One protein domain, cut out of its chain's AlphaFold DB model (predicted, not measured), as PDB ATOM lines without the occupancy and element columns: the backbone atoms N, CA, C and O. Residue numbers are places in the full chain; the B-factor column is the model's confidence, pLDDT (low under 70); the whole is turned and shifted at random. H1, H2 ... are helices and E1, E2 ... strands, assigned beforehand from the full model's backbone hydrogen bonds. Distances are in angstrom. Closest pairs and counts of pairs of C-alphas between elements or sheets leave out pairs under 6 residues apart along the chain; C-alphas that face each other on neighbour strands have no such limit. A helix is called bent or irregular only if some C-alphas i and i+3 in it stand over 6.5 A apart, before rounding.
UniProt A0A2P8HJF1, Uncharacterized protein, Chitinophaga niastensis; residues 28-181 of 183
ATOM      1  N   GLN A  28      23.629 -54.378 -18.218       51.84
ATOM      2  CA  GLN A  28      23.869 -53.004 -18.634       51.84
ATOM      3  C   GLN A  28      23.412 -52.097 -17.497       51.84
ATOM      4  O   GLN A  28      22.222 -51.818 -17.355       51.84
ATOM      5  N   THR A  29      24.345 -51.648 -16.669       57.16
ATOM      6  CA  THR A  29      24.037 -50.600 -15.696       57.16
ATOM      7  C   THR A  29      24.057 -49.264 -16.428       57.16
ATOM      8  O   THR A  29      25.105 -48.835 -16.918       57.16
ATOM      9  N   VAL A  30      22.889 -48.626 -16.531       62.22
ATOM     10  CA  VAL A  30      22.796 -47.225 -16.951       62.22
ATOM     11  C   VAL A  30      23.396 -46.383 -15.835       62.22
ATOM     12  O   VAL A  30      22.938 -46.432 -14.694       62.22
ATOM     13  N   GLU A  31      24.421 -45.610 -16.159       67.12
ATOM     14  CA  GLU A  31      25.034 -44.665 -15.241       67.12
ATOM     15  C   GLU A  31      24.867 -43.241 -15.769       67.12
ATOM     16  O   GLU A  31      25.119 -42.942 -16.937       67.12
ATOM     17  N   VAL A  32      24.483 -42.336 -14.873       59.75
ATOM     18  CA  VAL A  32      24.486 -40.895 -15.119       59.75
ATOM     19  C   VAL A  32      25.472 -40.288 -14.136       59.75
ATOM     20  O   VAL A  32      25.255 -40.334 -12.927       59.75
ATOM     21  N   SER A  33      26.578 -39.744 -14.638       63.75
ATOM     22  CA  SER A  33      27.653 -39.210 -13.799       63.75
ATOM     23  C   SER A  33      28.053 -37.813 -14.252       63.75
ATOM     24  O   SER A  33      28.291 -37.568 -15.432       63.75
ATOM     25  N   THR A  34      28.178 -36.899 -13.290       60.88
ATOM     26  CA  THR A  34      28.768 -35.566 -13.494       60.88
ATOM     27  C   THR A  34      30.295 -35.578 -13.415       60.88
ATOM     28  O   THR A  34      30.923 -34.563 -13.687       60.88
ATOM     29  N   ASN A  35      30.893 -36.710 -13.031       75.06
ATOM     30  CA  ASN A  35      32.338 -36.885 -12.858       75.06
ATOM     31  C   ASN A  35      32.950 -37.759 -13.963       75.06
ATOM     32  O   ASN A  35      34.045 -38.300 -13.794       75.06
ATOM     33  N   SER A  36      32.229 -37.924 -15.072       84.25
ATOM     34  CA  SER A  36      32.698 -38.642 -16.251       84.25
ATOM     35  C   SER A  36      32.937 -37.660 -17.392       84.25
ATOM     36  O   SER A  36      32.189 -36.699 -17.554       84.25
ATOM     37  N   TYR A  37      33.984 -37.892 -18.177       87.81
ATOM     38  CA  TYR A  37      34.449 -36.986 -19.222       87.81
ATOM     39  C   TYR A  37      34.650 -37.740 -20.528       87.81
ATOM     40  O   TYR A  37      35.195 -38.837 -20.520       87.81
ATOM     41  N   ILE A  38      34.264 -37.141 -21.653       89.94
ATOM     42  CA  ILE A  38      34.617 -37.671 -22.970       89.94
ATOM     43  C   ILE A  38      35.900 -36.994 -23.437       89.94
ATOM     44  O   ILE A  38      36.036 -35.769 -23.343       89.94
ATOM     45  N   ILE A  39      36.835 -37.793 -23.939       91.31
ATOM     46  CA  ILE A  39      38.058 -37.322 -24.578       91.31
ATOM     47  C   ILE A  39      38.184 -37.895 -25.989       91.31
ATOM     48  O   ILE A  39      37.745 -39.013 -26.250       91.31
ATOM     49  N   ALA A  40      38.785 -37.114 -26.879       91.50
ATOM     50  CA  ALA A  40      39.096 -37.488 -28.252       91.50
ATOM     51  C   ALA A  40      40.613 -37.501 -28.458       91.50
ATOM     52  O   ALA A  40      41.304 -36.614 -27.949       91.50
ATOM     53  N   PHE A  41      41.124 -38.482 -29.199       89.00
ATOM     54  CA  PHE A  41      42.538 -38.593 -29.562       89.00
ATOM     55  C   PHE A  41      42.746 -38.202 -31.025       89.00
ATOM     56  O   PHE A  41      42.303 -38.906 -31.919       89.00
ATOM     57  N   ASN A  42      43.493 -37.129 -31.268       88.94
ATOM     58  CA  ASN A  42      43.821 -36.669 -32.617       88.94
ATOM     59  C   ASN A  42      45.320 -36.823 -32.879       88.94
ATOM     60  O   ASN A  42      46.139 -36.415 -32.050       88.94
ATOM     61  N   GLY A  43      45.692 -37.411 -34.015       88.69
ATOM     62  CA  GLY A  43      47.091 -37.618 -34.387       88.69
ATOM     63  C   GLY A  43      47.812 -36.309 -34.721       88.69
ATOM     64  O   GLY A  43      47.257 -35.422 -35.373       88.69
ATOM     65  N   ILE A  44      49.072 -36.197 -34.298       89.25
ATOM     66  CA  ILE A  44      49.982 -35.127 -34.727       89.25
ATOM     67  C   ILE A  44      51.064 -35.739 -35.591       89.25
ATOM     68  O   ILE A  44      51.775 -36.644 -35.148       89.25
ATOM     69  N   TYR A  45      51.236 -35.207 -36.790       88.56
ATOM     70  CA  TYR A  45      52.174 -35.735 -37.765       88.56
ATOM     71  C   TYR A  45      53.480 -34.937 -37.801       88.56
ATOM     72  O   TYR A  45      53.542 -33.786 -37.370       88.56
ATOM     73  N   ALA A  46      54.540 -35.541 -38.342       83.69
ATOM     74  CA  ALA A  46      55.860 -34.919 -38.495       83.69
ATOM     75  C   ALA A  46      55.838 -33.634 -39.342       83.69
ATOM     76  O   ALA A  46      56.683 -32.762 -39.167       83.69
ATOM     77  N   SER A  47      54.837 -33.487 -40.210       81.50
ATOM     78  CA  SER A  47      54.549 -32.261 -40.963       81.50
ATOM     79  C   SER A  47      53.967 -31.125 -40.107       81.50
ATOM     80  O   SER A  47      53.604 -30.086 -40.650       81.50
ATOM     81  N   ASN A  48      53.824 -31.323 -38.791       71.75
ATOM     82  CA  ASN A  48      53.015 -30.509 -37.878       71.75
ATOM     83  C   ASN A  48      51.535 -30.413 -38.280       71.75
ATOM     84  O   ASN A  48      50.794 -29.597 -37.734       71.75
ATOM     85  N   PHE A  49      51.088 -31.264 -39.207       81.06
ATOM     86  CA  PHE A  49      49.675 -31.431 -39.485       81.06
ATOM     87  C   PHE A  49      49.012 -32.098 -38.281       81.06
ATOM     88  O   PHE A  49      49.514 -33.094 -37.753       81.06
ATOM     89  N   ILE A  50      47.888 -31.538 -37.853       78.31
ATOM     90  CA  ILE A  50      47.026 -32.135 -36.843       78.31
ATOM     91  C   ILE A  50      45.804 -32.643 -37.586       78.31
ATOM     92  O   ILE A  50      45.111 -31.867 -38.249       78.31
ATOM     93  N   GLU A  51      45.528 -33.934 -37.463       72.62
ATOM     94  CA  GLU A  51      44.285 -34.498 -37.969       72.62
ATOM     95  C   GLU A  51      43.157 -34.141 -37.000       72.62
ATOM     96  O   GLU A  51      42.865 -34.865 -36.059       72.62
ATOM     97  N   VAL A  52      42.577 -32.961 -37.208       67.88
ATOM     98  CA  VAL A  52      41.357 -32.471 -36.540       67.88
ATOM     99  C   VAL A  52      40.166 -32.494 -37.501       67.88
ATOM    100  O   VAL A  52      39.221 -31.730 -37.347       67.88
ATOM    101  N   ALA A  53      40.194 -33.350 -38.527       62.78
ATOM    102  CA  ALA A  53      38.963 -33.680 -39.236       62.78
ATOM    103  C   ALA A  53      38.022 -34.405 -38.256       62.78
ATOM    104  O   ALA A  53      38.507 -35.050 -37.333       62.78
ATOM    105  N   SER A  54      36.705 -34.220 -38.419       67.12
ATOM    106  CA  SER A  54      35.611 -34.744 -37.573       67.12
ATOM    107  C   SER A  54      35.989 -35.900 -36.635       67.12
ATOM    108  O   SER A  54      36.519 -36.912 -37.092       67.12
ATOM    109  N   VAL A  55      35.638 -35.793 -35.351       77.25
ATOM    110  CA  VAL A  55      36.009 -36.813 -34.362       77.25
ATOM    111  C   VAL A  55      35.349 -38.148 -34.703       77.25
ATOM    112  O   VAL A  55      34.125 -38.282 -34.672       77.25
ATOM    113  N   ASN A  56      36.170 -39.150 -35.011       81.38
ATOM    114  CA  ASN A  56      35.704 -40.505 -35.265       81.38
ATOM    115  C   ASN A  56      35.369 -41.213 -33.951       81.38
ATOM    116  O   ASN A  56      36.084 -41.080 -32.959       81.38
ATOM    117  N   ILE A  57      34.323 -42.047 -33.960       79.38
ATOM    118  CA  ILE A  57      33.932 -42.843 -32.782       79.38
ATOM    119  C   ILE A  57      35.092 -43.720 -32.280       79.38
ATOM    120  O   ILE A  57      35.271 -43.854 -31.077       79.38
ATOM    121  N   GLY A  58      35.924 -44.252 -33.185       79.00
ATOM    122  CA  GLY A  58      37.096 -45.068 -32.830       79.00
ATOM    123  C   GLY A  58      38.191 -44.331 -32.047       79.00
ATOM    124  O   GLY A  58      39.085 -44.973 -31.494       79.00
ATOM    125  N   ASP A  59      38.118 -43.003 -31.960       84.38
ATOM    126  CA  ASP A  59      39.072 -42.170 -31.226       84.38
ATOM    127  C   ASP A  59      38.460 -41.519 -29.977       84.38
ATOM    128  O   ASP A  59      39.100 -40.688 -29.324       84.38
ATOM    129  N   LEU A  60      37.237 -41.923 -29.614       89.50
ATOM    130  CA  LEU A  60      36.518 -41.455 -28.436       89.50
ATOM    131  C   LEU A  60      36.681 -42.400 -27.248       89.50
ATOM    132  O   LEU A  60      36.439 -43.605 -27.334       89.50
ATOM    133  N   TYR A  61      36.977 -41.819 -26.088       90.81
ATOM    134  CA  TYR A  61      37.008 -42.544 -24.825       90.81
ATOM    135  C   TYR A  61      36.218 -41.819 -23.740       90.81
ATOM    136  O   TYR A  61      36.244 -40.592 -23.625       90.81
ATOM    137  N   LEU A  62      35.551 -42.604 -22.901       90.31
ATOM    138  CA  LEU A  62      34.922 -42.181 -21.663       90.31
ATOM    139  C   LEU A  62      35.902 -42.391 -20.505       90.31
ATOM    140  O   LEU A  62      36.288 -43.515 -20.190       90.31
ATOM    141  N   LEU A  63      36.263 -41.301 -19.844       89.06
ATOM    142  CA  LEU A  63      36.959 -41.288 -18.567       89.06
ATOM    143  C   LEU A  63      35.934 -41.227 -17.440       89.06
ATOM    144  O   LEU A  63      35.291 -40.199 -17.242       89.06
ATOM    145  N   LYS A  64      35.800 -42.307 -16.679       85.81
ATOM    146  CA  LYS A  64      34.974 -42.390 -15.477       85.81
ATOM    147  C   LYS A  64      35.847 -42.231 -14.237       85.81
ATOM    148  O   LYS A  64      36.837 -42.946 -14.056       85.81
ATOM    149  N   SER A  65      35.434 -41.333 -13.352       77.50
ATOM    150  CA  SER A  65      36.019 -41.178 -12.025       77.50
ATOM    151  C   SER A  65      34.969 -41.366 -10.940       77.50
ATOM    152  O   SER A  65      33.868 -40.825 -11.020       77.50
ATOM    153  N   ASN A  66      35.345 -42.086  -9.883       70.25
ATOM    154  CA  ASN A  66      34.508 -42.262  -8.695       70.25
ATOM    155  C   ASN A  66      34.560 -41.037  -7.758       70.25
ATOM    156  O   ASN A  66      33.801 -40.967  -6.798       70.25
ATOM    157  N   MET A  67      35.451 -40.075  -8.023       71.38
ATOM    158  CA  MET A  67      35.615 -38.844  -7.244       71.38
ATOM    159  C   MET A  67      35.544 -37.600  -8.144       71.38
ATOM    160  O   MET A  67      35.900 -37.687  -9.326       71.38
ATOM    161  N   PRO A  68      35.146 -36.425  -7.619       73.19
ATOM    162  CA  PRO A  68      35.219 -35.171  -8.363       73.19
ATOM    163  C   PRO A  68      36.678 -34.840  -8.696       73.19
ATOM    164  O   PRO A  68      37.464 -34.472  -7.823       73.19
ATOM    165  N   LEU A  69      37.063 -34.989  -9.963       73.94
ATOM    166  CA  LEU A  69      38.413 -34.680 -10.431       73.94
ATOM    167  C   LEU A  69      38.441 -33.360 -11.190       73.94
ATOM    168  O   LEU A  69      37.617 -33.127 -12.073       73.94
ATOM    169  N   LYS A  70      39.476 -32.551 -10.933       86.19
ATOM    170  CA  LYS A  70      39.886 -31.457 -11.824       86.19
ATOM    171  C   LYS A  70      40.555 -32.049 -13.062       86.19
ATOM    172  O   LYS A  70      41.780 -32.028 -13.179       86.19
ATOM    173  N   ILE A  71      39.755 -32.628 -13.954       85.25
ATOM    174  CA  ILE A  71      40.253 -33.457 -15.055       85.25
ATOM    175  C   ILE A  71      41.286 -32.736 -15.924       85.25
ATOM    176  O   ILE A  71      42.301 -33.318 -16.278       85.25
ATOM    177  N   ASP A  72      41.084 -31.442 -16.171       88.56
ATOM    178  CA  ASP A  72      41.989 -30.605 -16.956       88.56
ATOM    179  C   ASP A  72      43.383 -30.505 -16.313       88.56
ATOM    180  O   ASP A  72      44.402 -30.652 -16.985       88.56
ATOM    181  N   SER A  73      43.449 -30.352 -14.985       89.88
ATOM    182  CA  SER A  73      44.717 -30.361 -14.247       89.88
ATOM    183  C   SER A  73      45.416 -31.713 -14.337       89.88
ATOM    184  O   SER A  73      46.642 -31.772 -14.437       89.88
ATOM    185  N   VAL A  74      44.646 -32.800 -14.317       89.50
ATOM    186  CA  VAL A  74      45.206 -34.147 -14.347       89.50
ATOM    187  C   VAL A  74      45.696 -34.517 -15.747       89.50
ATOM    188  O   VAL A  74      46.828 -34.975 -15.880       89.50
ATOM    189  N   ILE A  75      44.917 -34.242 -16.797       91.06
ATOM    190  CA  ILE A  75      45.347 -34.443 -18.189       91.06
ATOM    191  C   ILE A  75      46.589 -33.594 -18.482       91.06
ATOM    192  O   ILE A  75      47.547 -34.110 -19.050       91.06
ATOM    193  N   CYS A  76      46.629 -32.339 -18.022       92.69
ATOM    194  CA  CYS A  76      47.807 -31.478 -18.138       92.69
ATOM    195  C   CYS A  76      49.040 -32.052 -17.419       92.69
ATOM    196  O   CYS A  76      50.163 -31.947 -17.910       92.69
ATOM    197  N   ALA A  77      48.866 -32.677 -16.253       92.56
ATOM    198  CA  ALA A  77      49.970 -33.344 -15.567       92.56
ATOM    199  C   ALA A  77      50.463 -34.576 -16.344       92.56
ATOM    200  O   ALA A  77      51.672 -34.776 -16.474       92.56
ATOM    201  N   LEU A  78      49.545 -35.374 -16.896       92.62
ATOM    202  CA  LEU A  78      49.875 -36.540 -17.717       92.62
ATOM    203  C   LEU A  78      50.568 -36.143 -19.030       92.62
ATOM    204  O   LEU A  78      51.550 -36.775 -19.410       92.62
ATOM    205  N   SER A  79      50.145 -35.051 -19.670       94.06
ATOM    206  CA  SER A  79      50.688 -34.591 -20.955       94.06
ATOM    207  C   SER A  79      52.150 -34.132 -20.883       94.06
ATOM    208  O   SER A  79      52.824 -34.021 -21.904       94.06
ATOM    209  N   LYS A  80      52.672 -33.868 -19.678       93.62
ATOM    210  CA  LYS A  80      54.086 -33.521 -19.456       93.62
ATOM    211  C   LYS A  80      55.022 -34.727 -19.570       93.62
ATOM    212  O   LYS A  80      56.233 -34.540 -19.698       93.62
ATOM    213  N   LYS A  81      54.492 -35.952 -19.509       92.38
ATOM    214  CA  LYS A  81      55.270 -37.185 -19.678       92.38
ATOM    215  C   LYS A  81      55.605 -37.412 -21.157       92.38
ATOM    216  O   LYS A  81      54.927 -36.911 -22.053       92.38
ATOM    217  N   LYS A  82      56.668 -38.176 -21.413       90.50
ATOM    218  CA  LYS A  82      57.039 -38.644 -22.755       90.50
ATOM    219  C   LYS A  82      56.629 -40.102 -22.892       90.50
ATOM    220  O   LYS A  82      56.927 -40.891 -22.004       90.50
ATOM    221  N   TYR A  83      55.985 -40.429 -24.004       92.62
ATOM    222  CA  TYR A  83      55.434 -41.760 -24.256       92.62
ATOM    223  C   TYR A  83      56.128 -42.428 -25.443       92.62
ATOM    224  O   TYR A  83      56.619 -41.754 -26.349       92.62
ATOM    225  N   ALA A  84      56.173 -43.751 -25.460       90.44
ATOM    226  CA  ALA A  84      56.672 -44.538 -26.580       90.44
ATOM    227  C   ALA A  84      55.565 -44.894 -27.587       90.44
ATOM    228  O   ALA A  84      55.857 -45.178 -28.745       90.44
ATOM    229  N   SER A  85      54.294 -44.901 -27.174       90.44
ATOM    230  CA  SER A  85      53.177 -45.278 -28.049       90.44
ATOM    231  C   SER A  85      51.828 -44.723 -27.579       90.44
ATOM    232  O   SER A  85      51.689 -44.268 -26.444       90.44
ATOM    233  N   ARG A  86      50.802 -44.810 -28.445       87.94
ATOM    234  CA  ARG A  86      49.397 -44.538 -28.074       87.94
ATOM    235  C   ARG A  86      48.925 -45.481 -26.965       87.94
ATOM    236  O   ARG A  86      48.248 -45.032 -26.047       87.94
ATOM    237  N   SER A  87      49.316 -46.757 -27.033       88.44
ATOM    238  CA  SER A  87      48.939 -47.763 -26.032       88.44
ATOM    239  C   SER A  87      49.405 -47.362 -24.636       88.44
ATOM    240  O   SER A  87      48.629 -47.424 -23.696       88.44
ATOM    241  N   GLU A  88      50.631 -46.857 -24.502       90.94
ATOM    242  CA  GLU A  88      51.172 -46.452 -23.200       90.94
ATOM    243  C   GLU A  88      50.445 -45.228 -22.610       90.94
ATOM    244  O   GLU A  88      50.236 -45.133 -21.396       90.94
ATOM    245  N   ILE A  89      50.010 -44.298 -23.471       91.44
ATOM    246  CA  ILE A  89      49.152 -43.179 -23.060       91.44
ATOM    247  C   ILE A  89      47.830 -43.730 -22.512       91.44
ATOM    248  O   ILE A  89      47.437 -43.389 -21.394       91.44
ATOM    249  N   ILE A  90      47.174 -44.609 -23.273       89.12
ATOM    250  CA  ILE A  90      45.915 -45.266 -22.897       89.12
ATOM    251  C   ILE A  90      46.067 -46.022 -21.572       89.12
ATOM    252  O   ILE A  90      45.235 -45.865 -20.680       89.12
ATOM    253  N   ASP A  91      47.139 -46.791 -21.403       87.19
ATOM    254  CA  ASP A  91      47.392 -47.564 -20.187       87.19
ATOM    255  C   ASP A  91      47.617 -46.658 -18.973       87.19
ATOM    256  O   ASP A  91      47.113 -46.939 -17.885       87.19
ATOM    257  N   THR A  92      48.274 -45.510 -19.159       89.38
ATOM    258  CA  THR A  92      48.411 -44.500 -18.098       89.38
ATOM    259  C   THR A  92      47.054 -43.938 -17.669       89.38
ATOM    260  O   THR A  92      46.806 -43.751 -16.473       89.38
ATOM    261  N   PHE A  93      46.154 -43.687 -18.624       88.75
ATOM    262  CA  PHE A  93      44.783 -43.284 -18.316       88.75
ATOM    263  C   PHE A  93      44.014 -44.398 -17.600       88.75
ATOM    264  O   PHE A  93      43.393 -44.104 -16.585       88.75
ATOM    265  N   LYS A  94      44.105 -45.658 -18.047       84.94
ATOM    266  CA  LYS A  94      43.461 -46.820 -17.395       84.94
ATOM    267  C   LYS A  94      43.922 -47.037 -15.951       84.94
ATOM    268  O   LYS A  94      43.135 -47.441 -15.106       84.94
ATOM    269  N   GLN A  95      45.199 -46.795 -15.658       82.38
ATOM    270  CA  GLN A  95      45.727 -46.902 -14.292       82.38
ATOM    271  C   GLN A  95      45.219 -45.780 -13.382       82.38
ATOM    272  O   GLN A  95      45.098 -45.967 -12.174       82.38
ATOM    273  N   SER A  96      44.943 -44.608 -13.957       81.69
ATOM    274  CA  SER A  96      44.548 -43.412 -13.207       81.69
ATOM    275  C   SER A  96      43.024 -43.261 -13.088       81.69
ATOM    276  O   SER A  96      42.542 -42.673 -12.120       81.69
ATOM    277  N   PHE A  97      42.267 -43.775 -14.060       84.06
ATOM    278  CA  PHE A  97      40.812 -43.643 -14.193       84.06
ATOM    279  C   PHE A  97      40.207 -44.907 -14.805       84.06
ATOM    280  O   PHE A  97      40.884 -45.662 -15.499       84.06
ATOM    281  N   GLY A  98      38.892 -45.081 -14.667       83.56
ATOM    282  CA  GLY A  98      38.177 -46.016 -15.533       83.56
ATOM    283  C   GLY A  98      38.131 -45.452 -16.951       83.56
ATOM    284  O   GLY A  98      37.421 -44.479 -17.185       83.56
ATOM    285  N   LEU A  99      38.887 -46.023 -17.887       87.88
ATOM    286  CA  LEU A  99      38.884 -45.612 -19.292       87.88
ATOM    287  C   LEU A  99      38.129 -46.646 -20.134       87.88
ATOM    288  O   LEU A  99      38.503 -47.818 -20.153       87.88
ATOM    289  N   PHE A 100      37.107 -46.192 -20.855       88.12
ATOM    290  CA  PHE A 100      36.262 -47.028 -21.707       88.12
ATOM    291  C   PHE A 100      36.266 -46.484 -23.135       88.12
ATOM    292  O   PHE A 100      35.999 -45.302 -23.336       88.12
ATOM    293  N   ALA A 101      36.542 -47.327 -24.124       88.75
ATOM    294  CA  ALA A 101      36.343 -46.983 -25.526       88.75
ATOM    295  C   ALA A 101      34.847 -46.777 -25.791       88.75
ATOM    296  O   ALA A 101      34.012 -47.583 -25.364       88.75
ATOM    297  N   ILE A 102      34.497 -45.685 -26.463       87.94
ATOM    298  CA  ILE A 102      33.106 -45.416 -26.819       87.94
ATOM    299  C   ILE A 102      32.791 -46.156 -28.116       87.94
ATOM    300  O   ILE A 102      33.475 -45.991 -29.120       87.94
ATOM    301  N   VAL A 103      31.732 -46.962 -28.101       85.56
ATOM    302  CA  VAL A 103      31.232 -47.656 -29.293       85.56
ATOM    303  C   VAL A 103      29.850 -47.141 -29.674       85.56
ATOM    304  O   VAL A 103      29.112 -46.594 -28.850       85.56
ATOM    305  N   GLN A 104      29.501 -47.297 -30.950       79.12
ATOM    306  CA  GLN A 104      28.202 -46.870 -31.451       79.12
ATOM    307  C   GLN A 104      27.078 -47.723 -30.854       79.12
ATOM    308  O   GLN A 104      27.170 -48.950 -30.799       79.12
ATOM    309  N   ASP A 105      25.984 -47.068 -30.460       73.19
ATOM    310  CA  ASP A 105      24.764 -47.765 -30.074       73.19
ATOM    311  C   ASP A 105      24.054 -48.345 -31.305       73.19
ATOM    312  O   ASP A 105      23.369 -47.635 -32.046       73.19
ATOM    313  N   THR A 106      24.193 -49.650 -31.523       67.75
ATOM    314  CA  THR A 106      23.525 -50.358 -32.623       67.75
ATOM    315  C   THR A 106      22.080 -50.749 -32.301       67.75
ATOM    316  O   THR A 106      21.377 -51.253 -33.173       67.75
ATOM    317  N   SER A 107      21.580 -50.483 -31.087       63.25
ATOM    318  CA  SER A 107      20.180 -50.766 -30.732       63.25
ATOM    319  C   SER A 107      19.188 -49.728 -31.277       63.25
ATOM    320  O   SER A 107      17.988 -49.987 -31.321       63.25
ATOM    321  N   ALA A 108      19.669 -48.568 -31.742       55.91
ATOM    322  CA  ALA A 108      18.834 -47.411 -32.078       55.91
ATOM    323  C   ALA A 108      18.954 -46.947 -33.549       55.91
ATOM    324  O   ALA A 108      18.907 -45.743 -33.821       55.91
ATOM    325  N   ILE A 109      19.117 -47.873 -34.502       51.31
ATOM    326  CA  ILE A 109      19.626 -47.594 -35.865       51.31
ATOM    327  C   ILE A 109      18.728 -46.714 -36.771       51.31
ATOM    328  O   ILE A 109      19.237 -46.243 -37.780       51.31
ATOM    329  N   GLN A 110      17.455 -46.391 -36.475       48.00
ATOM    330  CA  GLN A 110      16.592 -45.811 -37.537       48.00
ATOM    331  C   GLN A 110      15.745 -44.547 -37.303       48.00
ATOM    332  O   GLN A 110      15.093 -44.140 -38.256       48.00
ATOM    333  N   ALA A 111      15.750 -43.851 -36.159       47.50
ATOM    334  CA  ALA A 111      14.684 -42.845 -35.947       47.50
ATOM    335  C   ALA A 111      15.059 -41.416 -35.537       47.50
ATOM    336  O   ALA A 111      14.178 -40.565 -35.577       47.50
ATOM    337  N   GLU A 112      16.295 -41.086 -35.158       50.09
ATOM    338  CA  GLU A 112      16.545 -39.717 -34.676       50.09
ATOM    339  C   GLU A 112      17.806 -39.152 -35.330       50.09
ATOM    340  O   GLU A 112      18.906 -39.653 -35.121       50.09
ATOM    341  N   LYS A 113      17.622 -38.141 -36.181       40.72
ATOM    342  CA  LYS A 113      18.687 -37.256 -36.657       40.72
ATOM    343  C   LYS A 113      18.874 -36.182 -35.583       40.72
ATOM    344  O   LYS A 113      17.892 -35.532 -35.228       40.72
ATOM    345  N   GLY A 114      20.088 -36.031 -35.049       51.38
ATOM    346  CA  GLY A 114      20.392 -35.122 -33.934       51.38
ATOM    347  C   GLY A 114      20.589 -35.823 -32.585       51.38
ATOM    348  O   GLY A 114      20.303 -35.234 -31.540       51.38
ATOM    349  N   LYS A 115      21.039 -37.085 -32.581       62.41
ATOM    350  CA  LYS A 115      21.274 -37.834 -31.333       62.41
ATOM    351  C   LYS A 115      22.546 -37.344 -30.642       62.41
ATOM    352  O   LYS A 115      23.445 -36.795 -31.266       62.41
ATOM    353  N   MET A 116      22.643 -37.613 -29.341       66.31
ATOM    354  CA  MET A 116      23.833 -37.368 -28.513       66.31
ATOM    355  C   MET A 116      25.174 -37.772 -29.182       66.31
ATOM    356  O   MET A 116      26.117 -36.991 -29.078       66.31
ATOM    357  N   PRO A 117      25.286 -38.903 -29.915       73.19
ATOM    358  CA  PRO A 117      26.483 -39.226 -30.696       73.19
ATOM    359  C   PRO A 117      26.870 -38.156 -31.725       73.19
ATOM    360  O   PRO A 117      28.041 -37.808 -31.790       73.19
ATOM    361  N   ASP A 118      25.911 -37.577 -32.456       76.06
ATOM    362  CA  ASP A 118      26.180 -36.535 -33.459       76.06
ATOM    363  C   ASP A 118      26.770 -35.281 -32.791       76.06
ATOM    364  O   ASP A 118      27.757 -34.727 -33.271       76.06
ATOM    365  N   LYS A 119      26.216 -34.871 -31.635       77.56
ATOM    366  CA  LYS A 119      26.761 -33.754 -30.837       77.56
ATOM    367  C   LYS A 119      28.187 -34.045 -30.356       77.56
ATOM    368  O   LYS A 119      29.018 -33.147 -30.340       77.56
ATOM    369  N   ILE A 120      28.471 -35.283 -29.947       80.69
ATOM    370  CA  ILE A 120      29.796 -35.687 -29.449       80.69
ATOM    371  C   ILE A 120      30.829 -35.759 -30.575       80.69
ATOM    372  O   ILE A 120      32.008 -35.538 -30.332       80.69
ATOM    373  N   MET A 121      30.404 -36.028 -31.805       80.12
ATOM    374  CA  MET A 121      31.289 -36.011 -32.970       80.12
ATOM    375  C   MET A 121      31.596 -34.590 -33.480       80.12
ATOM    376  O   MET A 121      32.532 -34.409 -34.262       80.12
ATOM    377  N   ASP A 122      30.845 -33.577 -33.038       81.62
ATOM    378  CA  ASP A 122      31.061 -32.178 -33.410       81.62
ATOM    379  C   ASP A 122      32.220 -31.551 -32.609       81.62
ATOM    380  O   ASP A 122      32.180 -31.389 -31.384       81.62
ATOM    381  N   LEU A 123      33.263 -31.144 -33.337       80.00
ATOM    382  CA  LEU A 123      34.471 -30.513 -32.804       80.00
ATOM    383  C   LEU A 123      34.197 -29.218 -32.032       80.00
ATOM    384  O   LEU A 123      34.975 -28.877 -31.141       80.00
ATOM    385  N   ASN A 124      33.093 -28.517 -32.310       84.06
ATOM    386  CA  ASN A 124      32.734 -27.271 -31.623       84.06
ATOM    387  C   ASN A 124      32.512 -27.455 -30.115       84.06
ATOM    388  O   ASN A 124      32.605 -26.496 -29.343       84.06
ATOM    389  N   TYR A 125      32.234 -28.681 -29.677       84.31
ATOM    390  CA  TYR A 125      32.042 -28.996 -28.268       84.31
ATOM    391  C   TYR A 125      33.344 -29.351 -27.543       84.31
ATOM    392  O   TYR A 125      33.333 -29.502 -26.319       84.31
ATOM    393  N   TYR A 126      34.479 -29.435 -28.234       86.31
ATOM    394  CA  TYR A 126      35.790 -29.649 -27.624       86.31
ATOM    395  C   TYR A 126      36.495 -28.310 -27.403       86.31
ATOM    396  O   TYR A 126      36.582 -27.486 -28.307       86.31
ATOM    397  N   LYS A 127      37.013 -28.072 -26.189       77.88
ATOM    398  CA  LYS A 127      37.703 -26.803 -25.863       77.88
ATOM    399  C   LYS A 127      39.139 -26.993 -25.399       77.88
ATOM    400  O   LYS A 127      40.048 -26.389 -25.952       77.88
ATOM    401  N   ALA A 128      39.352 -27.811 -24.370       85.69
ATOM    402  CA  ALA A 128      40.686 -28.019 -23.815       85.69
ATOM    403  C   ALA A 128      41.429 -29.093 -24.616       85.69
ATOM    404  O   ALA A 128      40.901 -30.189 -24.797       85.69
ATOM    405  N   ALA A 129      42.641 -28.773 -25.072       89.31
ATOM    406  CA  ALA A 129      43.492 -29.638 -25.878       89.31
ATOM    407  C   ALA A 129      44.879 -29.754 -25.236       89.31
ATOM    408  O   ALA A 129      45.470 -28.749 -24.841       89.31
ATOM    409  N   TYR A 130      45.400 -30.976 -25.144       92.94
ATOM    410  CA  TYR A 130      46.666 -31.260 -24.473       92.94
ATOM    411  C   TYR A 130      47.578 -32.089 -25.369       92.94
ATOM    412  O   TYR A 130      47.153 -33.090 -25.945       92.94
ATOM    413  N   LEU A 131      48.841 -31.680 -25.462       92.62
ATOM    414  CA  LEU A 131      49.849 -32.338 -26.285       92.62
ATOM    415  C   LEU A 131      50.503 -33.501 -25.533       92.62
ATOM    416  O   LEU A 131      51.269 -33.283 -24.598       92.62
ATOM    417  N   PHE A 132      50.280 -34.721 -26.008       94.19
ATOM    418  CA  PHE A 132      50.969 -35.932 -25.574       94.19
ATOM    419  C   PHE A 132      52.041 -36.289 -26.601       94.19
ATOM    420  O   PHE A 132      51.787 -36.966 -27.598       94.19
ATOM    421  N   SER A 133      53.254 -35.785 -26.380       91.31
ATOM    422  CA  SER A 133      54.385 -36.035 -27.277       91.31
ATOM    423  C   SER A 133      54.973 -37.426 -27.086       91.31
ATOM    424  O   SER A 133      55.213 -37.863 -25.955       91.31
ATOM    425  N   PHE A 134      55.350 -38.052 -28.197       92.81
ATOM    426  CA  PHE A 134      56.240 -39.199 -28.140       92.81
ATOM    427  C   PHE A 134      57.672 -38.807 -27.768       92.81
ATOM    428  O   PHE A 134      58.062 -37.634 -27.834       92.81
ATOM    429  N   ASN A 135      58.443 -39.795 -27.322       91.44
ATOM    430  CA  ASN A 135      59.876 -39.648 -27.110       91.44
ATOM    431  C   ASN A 135      60.620 -39.450 -28.446       91.44
ATOM    432  O   ASN A 135      60.112 -39.780 -29.520       91.44
ATOM    433  N   ASP A 136      61.829 -38.896 -28.374       87.94
ATOM    434  CA  ASP A 136      62.578 -38.480 -29.568       87.94
ATOM    435  C   ASP A 136      62.975 -39.667 -30.459       87.94
ATOM    436  O   ASP A 136      63.029 -39.541 -31.683       87.94
ATOM    437  N   THR A 137      63.167 -40.846 -29.861       86.62
ATOM    438  CA  THR A 137      63.435 -42.089 -30.589       86.62
ATOM    439  C   THR A 137      62.277 -42.443 -31.517       86.62
ATOM    440  O   THR A 137      62.492 -42.640 -32.707       86.62
ATOM    441  N   VAL A 138      61.044 -42.489 -31.008       85.25
ATOM    442  CA  VAL A 138      59.855 -42.847 -31.802       85.25
ATOM    443  C   VAL A 138      59.566 -41.783 -32.851       85.25
ATOM    444  O   VAL A 138      59.296 -42.108 -34.005       85.25
ATOM    445  N   LYS A 139      59.703 -40.508 -32.481       83.19
ATOM    446  CA  LYS A 139      59.542 -39.367 -33.388       83.19
ATOM    447  C   LYS A 139      60.428 -39.448 -34.628       83.19
ATOM    448  O   LYS A 139      59.987 -39.098 -35.717       83.19
ATOM    449  N   LYS A 140      61.657 -39.948 -34.497       84.81
ATOM    450  CA  LYS A 140      62.576 -40.090 -35.633       84.81
ATOM    451  C   LYS A 140      62.092 -41.095 -36.687       84.81
ATOM    452  O   LYS A 140      62.430 -40.946 -37.858       84.81
ATOM    453  N   TYR A 141      61.326 -42.108 -36.280       86.25
ATOM    454  CA  TYR A 141      60.960 -43.244 -37.135       86.25
ATOM    455  C   TYR A 141      59.457 -43.359 -37.419       86.25
ATOM    456  O   TYR A 141      59.044 -44.263 -38.139       86.25
ATOM    457  N   SER A 142      58.636 -42.465 -36.866       84.38
ATOM    458  CA  SER A 142      57.180 -42.500 -36.996       84.38
ATOM    459  C   SER A 142      56.656 -41.251 -37.710       84.38
ATOM    460  O   SER A 142      57.043 -40.136 -37.355       84.38
ATOM    461  N   PRO A 143      55.710 -41.386 -38.661       86.94
ATOM    462  CA  PRO A 143      55.008 -40.231 -39.214       86.94
ATOM    463  C   PRO A 143      54.152 -39.528 -38.152       86.94
ATOM    464  O   PRO A 143      53.937 -38.326 -38.261       86.94
ATOM    465  N   VAL A 144      53.719 -40.246 -37.110       87.31
ATOM    466  CA  VAL A 144      52.982 -39.710 -35.957       87.31
ATOM    467  C   VAL A 144      53.960 -39.377 -34.829       87.31
ATOM    468  O   VAL A 144      54.678 -40.246 -34.335       87.31
ATOM    469  N   GLN A 145      53.974 -38.117 -34.412       89.81
ATOM    470  CA  GLN A 145      54.879 -37.542 -33.410       89.81
ATOM    471  C   GLN A 145      54.268 -37.484 -32.004       89.81
ATOM    472  O   GLN A 145      54.956 -37.180 -31.022       89.81
ATOM    473  N   GLY A 146      52.966 -37.735 -31.905       91.56
ATOM    474  CA  GLY A 146      52.205 -37.695 -30.669       91.56
ATOM    475  C   GLY A 146      50.716 -37.551 -30.943       91.56
ATOM    476  O   GLY A 146      50.262 -37.704 -32.077       91.56
ATOM    477  N   TYR A 147      49.977 -37.232 -29.888       92.06
ATOM    478  CA  TYR A 147      48.534 -37.030 -29.939       92.06
ATOM    479  C   TYR A 147      48.148 -35.715 -29.273       92.06
ATOM    480  O   TYR A 147      48.725 -35.331 -28.253       92.06
ATOM    481  N   ILE A 148      47.144 -35.044 -29.826       91.62
ATOM    482  CA  ILE A 148      46.371 -34.034 -29.111       91.62
ATOM    483  C   ILE A 148      45.164 -34.734 -28.513       91.62
ATOM    484  O   ILE A 148      44.327 -35.273 -29.234       91.62
ATOM    485  N   ILE A 149      45.069 -34.698 -27.191       92.44
ATOM    486  CA  ILE A 149      43.900 -35.197 -26.478       92.44
ATOM    487  C   ILE A 149      43.007 -34.010 -26.159       92.44
ATOM    488  O   ILE A 149      43.422 -33.097 -25.440       92.44
ATOM    489  N   GLN A 150      41.796 -34.014 -26.709       91.06
ATOM    490  CA  GLN A 150      40.811 -32.962 -26.485       91.06
ATOM    491  C   GLN A 150      39.712 -33.443 -25.553       91.06
ATOM    492  O   GLN A 150      39.254 -34.577 -25.662       91.06
ATOM    493  N   ARG A 151      39.248 -32.571 -24.661       89.75
ATOM    494  CA  ARG A 151      38.131 -32.864 -23.762       89.75
ATOM    495  C   ARG A 151      36.832 -32.268 -24.290       89.75
ATOM    496  O   ARG A 151      36.769 -31.067 -24.568       89.75
ATOM    497  N   PHE A 152      35.791 -33.094 -24.333       87.44
ATOM    498  CA  PHE A 152      34.430 -32.655 -24.605       87.44
ATOM    499  C   PHE A 152      33.930 -31.765 -23.463       87.44
ATOM    500  O   PHE A 152      34.056 -32.089 -22.272       87.44
ATOM    501  N   THR A 153      33.363 -30.622 -23.818       80.00
ATOM    502  CA  THR A 153      32.731 -29.706 -22.878       80.00
ATOM    503  C   THR A 153      31.236 -29.954 -22.859       80.00
ATOM    504  O   THR A 153      30.510 -29.722 -23.817       80.00
ATOM    505  N   PHE A 154      30.800 -30.475 -21.723       68.38
ATOM    506  CA  PHE A 154      29.424 -30.812 -21.434       68.38
ATOM    507  C   PHE A 154      28.613 -29.517 -21.360       68.38
ATOM    508  O   PHE A 154      28.754 -28.758 -20.403       68.38
ATOM    509  N   GLY A 155      27.788 -29.251 -22.373       64.25
ATOM    510  CA  GLY A 155      26.682 -28.295 -22.253       64.25
ATOM    511  C   GLY A 155      25.500 -28.875 -21.463       64.25
ATOM    512  O   GLY A 155      24.685 -28.133 -20.928       64.25
ATOM    513  N   GLU A 156      25.439 -30.205 -21.365       67.31
ATOM    514  CA  GLU A 156      24.372 -31.010 -20.763       67.31
ATOM    515  C   GLU A 156      25.011 -32.191 -19.995       67.31
ATOM    516  O   GLU A 156      26.169 -32.540 -20.241       67.31
ATOM    517  N   LYS A 157      24.285 -32.828 -19.061       71.19
ATOM    518  CA  LYS A 157      24.748 -34.089 -18.440       71.19
ATOM    519  C   LYS A 157      24.897 -35.165 -19.527       71.19
ATOM    520  O   LYS A 157      24.193 -35.111 -20.526       71.19
ATOM    521  N   ILE A 158      25.773 -36.154 -19.331       74.00
ATOM    522  CA  ILE A 158      25.856 -37.333 -20.214       74.00
ATOM    523  C   ILE A 158      25.395 -38.568 -19.447       74.00
ATOM    524  O   ILE A 158      25.804 -38.799 -18.309       74.00
ATOM    525  N   SER A 159      24.546 -39.355 -20.101       77.62
ATOM    526  CA  SER A 159      24.143 -40.694 -19.677       77.62
ATOM    527  C   SER A 159      24.921 -41.714 -20.500       77.62
ATOM    528  O   SER A 159      25.170 -41.488 -21.686       77.62
ATOM    529  N   TYR A 160      25.346 -42.824 -19.907       82.12
ATOM    530  CA  TYR A 160      26.050 -43.885 -20.625       82.12
ATOM    531  C   TYR A 160      25.786 -45.260 -20.002       82.12
ATOM    532  O   TYR A 160      25.444 -45.377 -18.828       82.12
ATOM    533  N   CYS A 161      25.976 -46.317 -20.791       80.19
ATOM    534  CA  CYS A 161      25.970 -47.704 -20.325       80.19
ATOM    535  C   CYS A 161      27.359 -48.310 -20.495       80.19
ATOM    536  O   CYS A 161      27.946 -48.212 -21.572       80.19
ATOM    537  N   ILE A 162      27.860 -48.992 -19.465       81.06
ATOM    538  CA  ILE A 162      29.064 -49.820 -19.589       81.06
ATOM    539  C   ILE A 162      28.640 -51.167 -20.181       81.06
ATOM    540  O   ILE A 162      27.796 -51.855 -19.608       81.06
ATOM    541  N   LEU A 163      29.197 -51.525 -21.339       75.50
ATOM    542  CA  LEU A 163      28.908 -52.796 -22.009       75.50
ATOM    543  C   LEU A 163      29.864 -53.899 -21.557       75.50
ATOM    544  O   LEU A 163      29.442 -55.028 -21.324       75.50
ATOM    545  N   ASN A 164      31.148 -53.564 -21.424       73.31
ATOM    546  CA  ASN A 164      32.168 -54.469 -20.921       73.31
ATOM    547  C   ASN A 164      33.058 -53.746 -19.909       73.31
ATOM    548  O   ASN A 164      33.718 -52.762 -20.243       73.31
ATOM    549  N   ASN A 165      33.084 -54.269 -18.682       73.69
ATOM    550  CA  ASN A 165      33.927 -53.783 -17.590       73.69
ATOM    551  C   ASN A 165      35.116 -54.719 -17.285       73.69
ATOM    552  O   ASN A 165      35.922 -54.436 -16.402       73.69
ATOM    553  N   ASN A 166      35.231 -55.845 -17.993       66.00
ATOM    554  CA  ASN A 166      36.326 -56.792 -17.822       66.00
ATOM    555  C   ASN A 166      37.498 -56.397 -18.727       66.00
ATOM    556  O   ASN A 166      37.640 -56.911 -19.833       66.00
ATOM    557  N   CYS A 167      38.365 -55.506 -18.238       67.38
ATOM    558  CA  CYS A 167      39.563 -55.044 -18.959       67.38
ATOM    559  C   CYS A 167      40.756 -56.025 -18.816       67.38
ATOM    560  O   CYS A 167      41.906 -55.613 -18.647       67.38
ATOM    561  N   GLY A 168      40.492 -57.332 -18.776       49.03
ATOM    562  CA  GLY A 168      41.453 -58.349 -18.349       49.03
ATOM    563  C   GLY A 168      42.292 -58.953 -19.478       49.03
ATOM    564  O   GLY A 168      41.831 -59.862 -20.151       49.03
ATOM    565  N   LYS A 169      43.549 -58.499 -19.573       45.88
ATOM    566  CA  LYS A 169      44.764 -59.134 -20.147       45.88
ATOM    567  C   LYS A 169      44.819 -59.558 -21.622       45.88
ATOM    568  O   LYS A 169      45.921 -59.500 -22.161       45.88
ATOM    569  N   ASP A 170      43.720 -59.891 -22.288       41.78
ATOM    570  CA  ASP A 170      43.773 -60.362 -23.676       41.78
ATOM    571  C   ASP A 170      43.296 -59.276 -24.650       41.78
ATOM    572  O   ASP A 170      42.127 -58.889 -24.691       41.78
ATOM    573  N   PHE A 171      44.229 -58.759 -25.450       41.03
ATOM    574  CA  PHE A 171      43.912 -57.962 -26.633       41.03
ATOM    575  C   PHE A 171      43.032 -58.815 -27.571       41.03
ATOM    576  O   PHE A 171      43.430 -59.939 -27.884       41.03
ATOM    577  N   PRO A 172      41.851 -58.338 -28.020       49.09
ATOM    578  CA  PRO A 172      41.442 -56.934 -28.118       49.09
ATOM    579  C   PRO A 172      40.312 -56.517 -27.150       49.09
ATOM    580  O   PRO A 172      39.518 -55.647 -27.502       49.09
ATOM    581  N   ALA A 173      40.176 -57.109 -25.958       55.62
ATOM    582  CA  ALA A 173      39.084 -56.760 -25.041       55.62
ATOM    583  C   ALA A 173      39.306 -55.387 -24.367       55.62
ATOM    584  O   ALA A 173      39.625 -55.287 -23.181       55.62
ATOM    585  N   GLU A 174      39.151 -54.302 -25.128       65.38
ATOM    586  CA  GLU A 174      39.010 -52.966 -24.561       65.38
ATOM    587  C   GLU A 174      37.699 -52.892 -23.769       65.38
ATOM    588  O   GLU A 174      36.663 -53.423 -24.174       65.38
ATOM    589  N   CYS A 175      37.745 -52.245 -22.607       78.94
ATOM    590  CA  CYS A 175      36.535 -51.907 -21.874       78.94
ATOM    591  C   CYS A 175      35.716 -50.924 -22.703       78.94
ATOM    592  O   CYS A 175      36.260 -49.936 -23.192       78.94
ATOM    593  N   THR A 176      34.426 -51.201 -22.882       83.75
ATOM    594  CA  THR A 176      33.569 -50.449 -23.802       83.75
ATOM    595  C   THR A 176      32.371 -49.848 -23.092       83.75
ATOM    596  O   THR A 176      31.773 -50.445 -22.190       83.75
ATOM    597  N   ALA A 177      32.003 -48.653 -23.535       85.19
ATOM    598  CA  ALA A 177      30.807 -47.952 -23.109       85.19
ATOM    599  C   ALA A 177      30.037 -47.431 -24.326       85.19
ATOM    600  O   ALA A 177      30.603 -47.166 -25.384       85.19
ATOM    601  N   VAL A 178      28.733 -47.262 -24.157       84.94
ATOM    602  CA  VAL A 178      27.851 -46.615 -25.128       84.94
ATOM    603  C   VAL A 178      27.271 -45.374 -24.486       84.94
ATOM    604  O   VAL A 178      26.735 -45.439 -23.379       84.94
ATOM    605  N   ILE A 179      27.340 -44.248 -25.188       83.50
ATOM    606  CA  ILE A 179      26.688 -43.023 -24.734       83.50
ATOM    607  C   ILE A 179      25.186 -43.110 -25.020       83.50
ATOM    608  O   ILE A 179      24.771 -43.418 -26.136       83.50
ATOM    609  N   LYS A 180      24.372 -42.826 -24.005       75.88
ATOM    610  CA  LYS A 180      22.912 -42.804 -24.073       75.88
ATOM    611  C   LYS A 180      22.396 -41.367 -24.114       75.88
ATOM    612  O   LYS A 180      23.060 -40.421 -23.688       75.88
ATOM    613  N   LYS A 181      21.178 -41.212 -24.634       64.12
ATOM    614  CA  LYS A 181      20.422 -39.962 -24.544       64.12
ATOM    615  C   LYS A 181      20.134 -39.670 -23.067       64.12
ATOM    616  O   LYS A 181      19.841 -40.592 -22.309       64.12
TER     617      LYS A 181
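AT A GLANCE: This is residues 28 to 181 of the 183 residues of an uncharacterized protein of Chitinophaga niastensis (UniProt A0A2P8HJF1). One long, strongly twisted sheet of eight strands is folded back on itself, with E1 E7 E8 as one leaf, E3 E2 E6 E5 as the other and E4 as the hinge; the leaves are only partly face to face. H1 covers E6 and H2 lies beside the strands, H3 sits on the face opposite H1, and H4 caps the far end of E6. The printed part has 154 residues, with elements in the order E1 E2 E3 H1 H2 E4 H3 E5 H4 E6 E7 E8; the sheet, E1 E7 E8 E4 E3 E2 E6 E5, is mixed and the class is mixed, helices and strands. It is compact, with a radius of gyration of the C-alphas of 15.7 A, and spans 47 by 32 by 30 A.

HOW THE PARTS SIT: Begin at edge strand E1, residues 30 to 32, antiparallel to E7, residues 159 to 164, with N 31 and O 160 2.9 A apart. E7 forms a hairpin with E8, residues 176 to 180; N 161 and O 178 are 2.8 A apart. E8 is parallel to E4, residues 98 to 102, through N 177 and O 101, 2.9 A. The remaining neighbours are antiparallel: E4 and E3, residues 60 to 64, by N 62 and O 100, 2.8 A; hairpin E2, residues 36 to 45, and E3 by N 37 and O 63, 2.8 A; E2 and E6, residues 144 to 152, by N 42 and O 148, 2.9 A; E6 and edge strand E5, residues 126 to 133, by N 132 and O 147, 2.8 A. This is a folded sheet, one sheet bent back into two leaves that face each other. Look next at H1, residues 71 to 79: it is on the sheet at a height of 8.1 A, over E6 and along it at 2 degrees on the local plane. H2, residues 86 to 96, is on the sheet, over none of its strands; its C-alpha 93 is 6.4 A from C-alpha 99 of E4, the closest pair. H3, residues 116 to 121, is on the opposite face from H1. H4, residues 136 to 141, only grazes the sheet. In H1, H2 and H3 every O i to N i+4 pair is within hydrogen-bond range; in H4, 1 of 2.

IN THESE COORDINATES: Find C-alpha 30 at (22.796, -47.225, -16.951), where E1 begins. E2 starts at (32.698, -38.642, -16.251) and runs 29.2 A; E6 runs 22.9 A, E5 19.7 A, E7 16.0 A and H2 15.7 A. E8 ends at C-alpha 180, (22.912, -42.804, -24.073).

THE WHOLE: The C-alphas farthest apart, Ala 111 and Thr 137, are 49.1 A apart. The printed part has no cut. The long links are E2 to E3, E4 to H3 and E7 to E8; residues 107 to 114 stand free. The mean pLDDT of the printed part is 79.0, with low values among them at residues 106 to 116 and 166 to 174.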